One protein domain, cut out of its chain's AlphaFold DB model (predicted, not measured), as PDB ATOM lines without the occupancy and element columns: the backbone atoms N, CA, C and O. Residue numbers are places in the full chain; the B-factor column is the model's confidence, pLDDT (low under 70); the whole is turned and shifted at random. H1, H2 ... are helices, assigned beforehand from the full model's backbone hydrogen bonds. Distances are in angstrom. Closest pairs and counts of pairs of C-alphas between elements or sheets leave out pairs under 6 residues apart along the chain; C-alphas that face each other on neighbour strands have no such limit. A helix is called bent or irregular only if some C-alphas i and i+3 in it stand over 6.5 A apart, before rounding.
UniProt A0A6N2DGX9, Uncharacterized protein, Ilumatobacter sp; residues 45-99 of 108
ATOM      1  N   ALA A  45     -33.887  41.856   3.642       91.88
ATOM      2  CA  ALA A  45     -33.755  43.201   3.095       91.88
ATOM      3  C   ALA A  45     -34.200  43.250   1.625       91.88
ATOM      4  O   ALA A  45     -35.068  44.054   1.286       91.88
ATOM      5  N   LYS A  46     -33.711  42.325   0.787       92.06
ATOM      6  CA  LYS A  46     -34.110  42.191  -0.625       92.06
ATOM      7  C   LYS A  46     -35.618  41.980  -0.789       92.06
ATOM      8  O   LYS A  46     -36.246  42.643  -1.609       92.06
ATOM      9  N   ALA A  47     -36.226  41.101   0.011       92.25
ATOM     10  CA  ALA A  47     -37.664  40.832  -0.060       92.25
ATOM     11  C   ALA A  47     -38.513  42.056   0.320       92.25
ATOM     12  O   ALA A  47     -39.534  42.333  -0.316       92.25
ATOM     13  N   LYS A  48     -38.100  42.800   1.353       94.19
ATOM     14  CA  LYS A  48     -38.767  44.045   1.761       94.19
ATOM     15  C   LYS A  48     -38.620  45.133   0.703       94.19
ATOM     16  O   LYS A  48     -39.602  45.790   0.376       94.19
ATOM     17  N   ASP A  49     -37.428  45.283   0.144       94.00
ATOM     18  CA  ASP A  49     -37.159  46.240  -0.924       94.00
ATOM     19  C   ASP A  49     -37.983  45.933  -2.190       94.00
ATOM     20  O   ASP A  49     -38.648  46.815  -2.737       94.00
ATOM     21  N   ALA A  50     -38.062  44.663  -2.596       92.94
ATOM     22  CA  ALA A  50     -38.917  44.225  -3.700       92.94
ATOM     23  C   ALA A  50     -40.407  44.519  -3.446       92.94
ATOM     24  O   ALA A  50     -41.132  44.951  -4.348       92.94
ATOM     25  N   LEU A  51     -40.884  44.334  -2.208       92.38
ATOM     26  CA  LEU A  51     -42.247  44.710  -1.822       92.38
ATOM     27  C   LEU A  51     -42.484  46.218  -1.938       92.38
ATOM     28  O   LEU A  51     -43.540  46.608  -2.434       92.38
ATOM     29  N   SER A  52     -41.523  47.045  -1.526       93.19
ATOM     30  CA  SER A  52     -41.601  48.504  -1.648       93.19
ATOM     31  C   SER A  52     -41.627  48.948  -3.111       93.19
ATOM     32  O   SER A  52     -42.526  49.682  -3.517       93.19
ATOM     33  N   ARG A  53     -40.706  48.434  -3.938       92.56
ATOM     34  CA  ARG A  53     -40.621  48.757  -5.372       92.56
ATOM     35  C   ARG A  53     -41.841  48.283  -6.168       92.56
ATOM     36  O   ARG A  53     -42.239  48.930  -7.132       92.56
ATOM     37  N   SER A  54     -42.473  47.183  -5.757       90.19
ATOM     38  CA  SER A  54     -43.648  46.627  -6.445       90.19
ATOM     39  C   SER A  54     -44.986  47.284  -6.083       90.19
ATOM     40  O   SER A  54     -45.992  46.971  -6.719       90.19
ATOM     41  N   VAL A  55     -45.044  48.199  -5.103       88.25
ATOM     42  CA  VAL A  55     -46.304  48.848  -4.673       88.25
ATOM     43  C   VAL A  55     -46.981  49.631  -5.804       88.25
ATOM     44  O   VAL A  55     -48.209  49.629  -5.877       88.25
ATOM     45  N   GLY A  56     -46.205  50.248  -6.699       87.12
ATOM     46  CA  GLY A  56     -46.722  51.006  -7.844       87.12
ATOM     47  C   GLY A  56     -46.946  50.186  -9.119       87.12
ATOM     48  O   GLY A  56     -47.489  50.711 -10.091       87.12
ATOM     49  N   LEU A  57     -46.536  48.912  -9.142       89.38
ATOM     50  CA  LEU A  57     -46.621  48.083 -10.342       89.38
ATOM     51  C   LEU A  57     -48.031  47.540 -10.552       89.38
ATOM     52  O   LEU A  57     -48.714  47.108  -9.621       89.38
ATOM     53  N   LYS A  58     -48.452  47.533 -11.816       85.81
ATOM     54  CA  LYS A  58     -49.764  47.056 -12.248       85.81
ATOM     55  C   LYS A  58     -49.578  45.850 -13.162       85.81
ATOM     56  O   LYS A  58     -48.783  45.881 -14.092       85.81
ATOM     57  N   GLY A  59     -50.326  44.786 -12.897       86.69
ATOM     58  CA  GLY A  59     -50.314  43.565 -13.694       86.69
ATOM     59  C   GLY A  59     -50.956  42.418 -12.929       86.69
ATOM     60  O   GLY A  59     -50.823  42.341 -11.712       86.69
ATOM     61  N   ALA A  60     -51.639  41.505 -13.625       88.31
ATOM     62  CA  ALA A  60     -52.344  40.385 -12.986       88.31
ATOM     63  C   ALA A  60     -51.420  39.472 -12.147       88.31
ATOM     64  O   ALA A  60     -51.867  38.819 -11.210       88.31
ATOM     65  N   HIS A  61     -50.123  39.456 -12.463       88.69
ATOM     66  CA  HIS A  61     -49.102  38.671 -11.773       88.69
ATOM     67  C   HIS A  61     -48.498  39.374 -10.543       88.69
ATOM     68  O   HIS A  61     -47.913  38.715  -9.686       88.69
ATOM     69  N   VAL A  62     -48.671  40.693 -10.409       91.12
ATOM     70  CA  VAL A  62     -48.054  41.486  -9.335       91.12
ATOM     71  C   VAL A  62     -48.685  41.191  -7.963       91.12
ATOM     72  O   VAL A  62     -47.933  40.930  -7.020       91.12
ATOM     73  N   PRO A  63     -50.028  41.162  -7.791       92.38
ATOM     74  CA  PRO A  63     -50.637  40.796  -6.511       92.38
ATOM     75  C   PRO A  63     -50.226  39.412  -5.976       92.38
ATOM     76  O   PRO A  63     -49.820  39.347  -4.811       92.38
ATOM     77  N   PRO A  64     -50.261  38.314  -6.767       91.31
ATOM     78  CA  PRO A  64     -49.826  37.012  -6.267       91.31
ATOM     79  C   PRO A  64     -48.317  36.964  -5.979       91.31
ATOM     80  O   PRO A  64     -47.922  36.353  -4.987       91.31
ATOM     81  N   ALA A  65     -47.477  37.664  -6.750       91.81
ATOM     82  CA  ALA A  65     -46.044  37.760  -6.460       91.81
ATOM     83  C   ALA A  65     -45.768  38.475  -5.121       91.81
ATOM     84  O   ALA A  65     -45.001  37.989  -4.288       91.81
ATOM     85  N   ARG A  66     -46.474  39.581  -4.842       93.12
ATOM     86  CA  ARG A  66     -46.403  40.277  -3.542       93.12
ATOM     87  C   ARG A  66     -46.888  39.393  -2.393       93.12
ATOM     88  O   ARG A  66     -46.313  39.436  -1.306       93.12
ATOM     89  N   ALA A  67     -47.929  38.590  -2.609       92.94
ATOM     90  CA  ALA A  67     -48.408  37.637  -1.609       92.94
ATOM     91  C   ALA A  67     -47.355  36.559  -1.298       92.94
ATOM     92  O   ALA A  67     -47.145  36.235  -0.130       92.94
ATOM     93  N   ALA A  68     -46.644  36.061  -2.313       91.62
ATOM     94  CA  ALA A  68     -45.569  35.090  -2.136       91.62
ATOM     95  C   ALA A  68     -44.381  35.669  -1.343       91.62
ATOM     96  O   ALA A  68     -43.917  35.032  -0.397       91.62
ATOM     97  N   LEU A  69     -43.962  36.909  -1.631       92.25
ATOM     98  CA  LEU A  69     -42.938  37.623  -0.850       92.25
ATOM     99  C   LEU A  69     -43.354  37.834   0.615       92.25
ATOM    100  O   LEU A  69     -42.563  37.624   1.533       92.25
ATOM    101  N   LYS A  70     -44.617  38.201   0.861       93.19
ATOM    102  CA  LYS A  70     -45.151  38.317   2.229       93.19
ATOM    103  C   LYS A  70     -45.150  36.972   2.953       93.19
ATOM    104  O   LYS A  70     -44.754  36.913   4.113       93.19
ATOM    105  N   LYS A  71     -45.554  35.897   2.273       91.38
ATOM    106  CA  LYS A  71     -45.547  34.540   2.831       91.38
ATOM    107  C   LYS A  71     -44.129  34.082   3.177       91.38
ATOM    108  O   LYS A  71     -43.927  33.536   4.256       91.38
ATOM    109  N   TYR A  72     -43.151  34.370   2.318       90.12
ATOM    110  CA  TYR A  72     -41.735  34.117   2.592       90.12
ATOM    111  C   TYR A  72     -41.281  34.780   3.903       90.12
ATOM    112  O   TYR A  72     -40.704  34.114   4.764       90.12
ATOM    113  N   LEU A  73     -41.619  36.061   4.093       90.06
ATOM    114  CA  LEU A  73     -41.302  36.804   5.317       90.06
ATOM    115  C   LEU A  73     -42.028  36.248   6.554       90.06
ATOM    116  O   LEU A  73     -41.440  36.171   7.628       90.06
ATOM    117  N   GLN A  74     -43.287  35.823   6.425       88.56
ATOM    118  CA  GLN A  74     -44.036  35.199   7.527       88.56
ATOM    119  C   GLN A  74     -43.458  33.842   7.941       88.56
ATOM    120  O   GLN A  74     -43.543  33.453   9.102       88.56
ATOM    121  N   GLN A  75     -42.881  33.112   6.990       85.44
ATOM    122  CA  GLN A  75     -42.327  31.779   7.199       85.44
ATOM    123  C   GLN A  75     -40.823  31.797   7.484       85.44
ATOM    124  O   GLN A  75     -40.189  30.739   7.439       85.44
ATOM    125  N   LEU A  76     -40.241  32.963   7.792       75.44
ATOM    126  CA  LEU A  76     -38.852  33.069   8.231       75.44
ATOM    127  C   LEU A  76     -38.619  32.069   9.370       75.44
ATOM    128  O   LEU A  76     -39.350  32.062  10.357       75.44
ATOM    129  N   ASN A  77     -37.599  31.221   9.214       72.56
ATOM    130  CA  ASN A  77     -37.217  30.128  10.129       72.56
ATOM    131  C   ASN A  77     -37.948  28.790   9.959       72.56
ATOM    132  O   ASN A  77     -37.639  27.849  10.684       72.56
ATOM    133  N   GLN A  78     -38.852  28.651   8.989       79.19
ATOM    134  CA  GLN A  78     -39.376  27.332   8.636       79.19
ATOM    135  C   GLN A  78     -38.291  26.470   7.964       79.19
ATOM    136  O   GLN A  78     -37.434  27.013   7.264       79.19
ATOM    137  N   PRO A  79     -38.316  25.137   8.145       72.25
ATOM    138  CA  PRO A  79     -37.332  24.237   7.540       72.25
ATOM    139  C   PRO A  79     -37.383  24.252   6.005       72.25
ATOM    140  O   PRO A  79     -36.358  24.073   5.361       72.25
ATOM    141  N   ASN A  80     -38.551  24.538   5.422       77.44
ATOM    142  CA  ASN A  80     -38.780  24.529   3.975       77.44
ATOM    143  C   ASN A  80     -38.698  25.943   3.382       77.44
ATOM    144  O   ASN A  80     -39.624  26.408   2.716       77.44
ATOM    145  N   GLN A  81     -37.624  26.661   3.695       80.25
ATOM    146  CA  GLN A  81     -37.334  27.948   3.065       80.25
ATOM    147  C   GLN A  81     -36.923  27.740   1.600       80.25
ATOM    148  O   GLN A  81     -36.280  26.733   1.304       80.25
ATOM    149  N   PRO A  82     -37.278  28.664   0.690       82.88
ATOM    150  CA  PRO A  82     -36.790  28.602  -0.678       82.88
ATOM    151  C   PRO A  82     -35.262  28.674  -0.702       82.88
ATOM    152  O   PRO A  82     -34.642  29.392   0.098       82.88
ATOM    153  N   ASP A  83     -34.676  27.918  -1.625       84.56
ATOM    154  CA  ASP A  83     -33.260  28.034  -1.962       84.56
ATOM    155  C   ASP A  83     -32.959  29.418  -2.577       84.56
ATOM    156  O   ASP A  83     -33.858  30.236  -2.793       84.56
ATOM    157  N   ASP A  84     -31.680  29.722  -2.816       83.44
ATOM    158  CA  ASP A  84     -31.291  31.027  -3.366       83.44
ATOM    159  C   ASP A  84     -31.926  31.303  -4.733       83.44
ATOM    160  O   ASP A  84     -32.406  32.408  -4.977       83.44
ATOM    161  N   ALA A  85     -32.007  30.296  -5.603       84.06
ATOM    162  CA  ALA A  85     -32.583  30.455  -6.935       84.06
ATOM    163  C   ALA A  85     -34.085  30.776  -6.870       84.06
ATOM    164  O   ALA A  85     -34.563  31.707  -7.519       84.06
ATOM    165  N   GLN A  86     -34.833  30.046  -6.045       86.00
ATOM    166  CA  GLN A  86     -36.255  30.274  -5.808       86.00
ATOM    167  C   GLN A  86     -36.504  31.620  -5.132       86.00
ATOM    168  O   GLN A  86     -37.491  32.291  -5.440       86.00
ATOM    169  N   PHE A  87     -35.625  32.028  -4.215       89.19
ATOM    170  CA  PHE A  87     -35.706  33.329  -3.570       89.19
ATOM    171  C   PHE A  87     -35.516  34.474  -4.575       89.19
ATOM    172  O   PHE A  87     -36.327  35.401  -4.596       89.19
ATOM    173  N   GLU A  88     -34.520  34.389  -5.455       89.69
ATOM    174  CA  GLU A  88     -34.318  35.388  -6.511       89.69
ATOM    175  C   GLU A  88     -35.514  35.421  -7.481       89.69
ATOM    176  O   GLU A  88     -36.025  36.495  -7.802       89.69
ATOM    177  N   MET A  89     -36.080  34.263  -7.843       88.69
ATOM    178  CA  MET A  89     -37.323  34.216  -8.627       88.69
ATOM    179  C   MET A  89     -38.500  34.903  -7.917       88.69
ATOM    180  O   MET A  89     -39.286  35.591  -8.566       88.69
ATOM    181  N   LEU A  90     -38.641  34.743  -6.595       89.75
ATOM    182  CA  LEU A  90     -39.679  35.417  -5.806       89.75
ATOM    183  C   LEU A  90     -39.500  36.939  -5.796       89.75
ATOM    184  O   LEU A  90     -40.492  37.669  -5.854       89.75
ATOM    185  N   VAL A  91     -38.254  37.409  -5.721       93.00
ATOM    186  CA  VAL A  91     -37.896  38.833  -5.761       93.00
ATOM    187  C   VAL A  91     -38.175  39.433  -7.136       93.00
ATOM    188  O   VAL A  91     -38.694  40.545  -7.215       93.00
ATOM    189  N   GLU A  92     -37.893  38.704  -8.215       92.00
ATOM    190  CA  GLU A  92     -38.127  39.164  -9.587       92.00
ATOM    191  C   GLU A  92     -39.585  39.026 -10.052       92.00
ATOM    192  O   GLU A  92     -40.012  39.741 -10.962       92.00
ATOM    193  N   ALA A  93     -40.370  38.134  -9.440       89.44
ATOM    194  CA  ALA A  93     -41.733  37.810  -9.865       89.44
ATOM    195  C   ALA A  93     -42.689  39.015  -9.991       89.44
ATOM    196  O   ALA A  93     -43.511  39.004 -10.906       89.44
ATOM    197  N   PRO A  94     -42.633  40.065  -9.143       89.88
ATOM    198  CA  PRO A  94     -43.457  41.259  -9.338       89.88
ATOM    199  C   PRO A  94     -43.064  42.102 -10.561       89.88
ATOM    200  O   PRO A  94     -43.851  42.947 -10.976       89.88
ATOM    201  N   PHE A  95     -41.856  41.919 -11.100       91.00
ATOM    202  CA  PHE A  95     -41.276  42.745 -12.168       91.00
ATOM    203  C   PHE A  95     -41.266  42.039 -13.527       91.00
ATOM    204  O   PHE A  95     -41.300  42.698 -14.564       91.00
ATOM    205  N   LYS A  96     -41.223  40.703 -13.536       87.75
ATOM    206  CA  LYS A  96     -41.267  39.892 -14.755       87.75
ATOM    207  C   LYS A  96     -42.642  39.260 -14.906       87.75
ATOM    208  O   LYS A  96     -43.052  38.427 -14.099       87.75
ATOM    209  N   ALA A  97     -43.336  39.613 -15.987       75.81
ATOM    210  CA  ALA A  97     -44.571  38.933 -16.342       75.81
ATOM    211  C   ALA A  97     -44.285  37.432 -16.539       75.81
ATOM    212  O   ALA A  97     -43.338  37.087 -17.255       75.81
ATOM    213  N   PRO A  98     -45.076  36.532 -15.926       73.88
ATOM    214  CA  PRO A  98     -44.882  35.105 -16.093       73.88
ATOM    215  C   PRO A  98     -44.999  34.754 -17.579       73.88
ATOM    216  O   PRO A  98     -45.833  35.345 -18.279       73.88
ATOM    217  N   PRO A  99     -44.183  33.807 -18.076       73.69
ATOM    218  CA  PRO A  99     -44.244  33.405 -19.469       73.69
ATOM    219  C   PRO A  99     -45.681  33.004 -19.804       73.69
ATOM    220  O   PRO A  99     -46.319  32.258 -19.052       73.69
TER     221      PRO A  99
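AT A GLANCE: This is residues 45 to 99 of the 108 residues of an uncharacterized protein of Ilumatobacter sp (UniProt A0A6N2DGX9). Three short helices stand as a small up-and-down bundle, their centres at the corners of a triangle, with H1 and H3 running the same way and H2 the opposite way. The link between H2 and H3 makes a loop at one end, where residues 74 to 80 stick out, and residues 93 to 99 run off near the other end as a tail with no named element. The printed part has 55 residues, with three named helices in the order H1, H2, H3 and no named strand; the class is all helix. The whole is compact, with a radius of gyration of the C-alphas of 10.8 A, and spans 32 by 23 by 15 A.

HOW THE PARTS SIT: H1, residues 45 to 56, touches H2, residues 62 to 74, with the closest C-alphas those of Ala 47 and Leu 69, 6.2 A apart. They form a helical hairpin over a tight link, at a shallow tilt of 28 degrees, opposite ways. With residues 46 to 50 alone, H1 touches H3, residues 84 to 92; the closest C-alphas, of Ala 50 and Val 91, are 5.9 A apart, and the two run the same way at a shallow tilt of 23 degrees. With residues 65 to 69 alone, H2 touches H3, the closest C-alphas being those of Leu 69 and Leu 90 at 6.3 A. This second helical hairpin has a steep tilt of 44 degrees, opposite ways. Each O i to N i+4 pair is within hydrogen-bond range in H2 and H3, and 7 of 8 in H1.

IN THESE COORDINATES: H1 begins at C-alpha 45 (-33.755, 43.201, 3.095) and is 18.7 A long; it is irregular, but only just, with C-alphas 53 and 56 at 7.0 A. H2 is 18.4 A long and begins at C-alpha 62 (-48.054, 41.486, -9.335). H3 is 12.3 A long and ends at C-alpha 92 (-38.127, 39.164, -9.587).

THE WHOLE: The two C-alphas farthest apart, of Lys 58 and Pro 79, are 32.7 A from each other. Residues 74 to 80, of which 74 belongs to H2, stand free. The printed part has no cut, and the link from H2 to H3, with 9 residues, is short. The mean pLDDT of the printed part is 87.6, and no printed residue of this model is under 70.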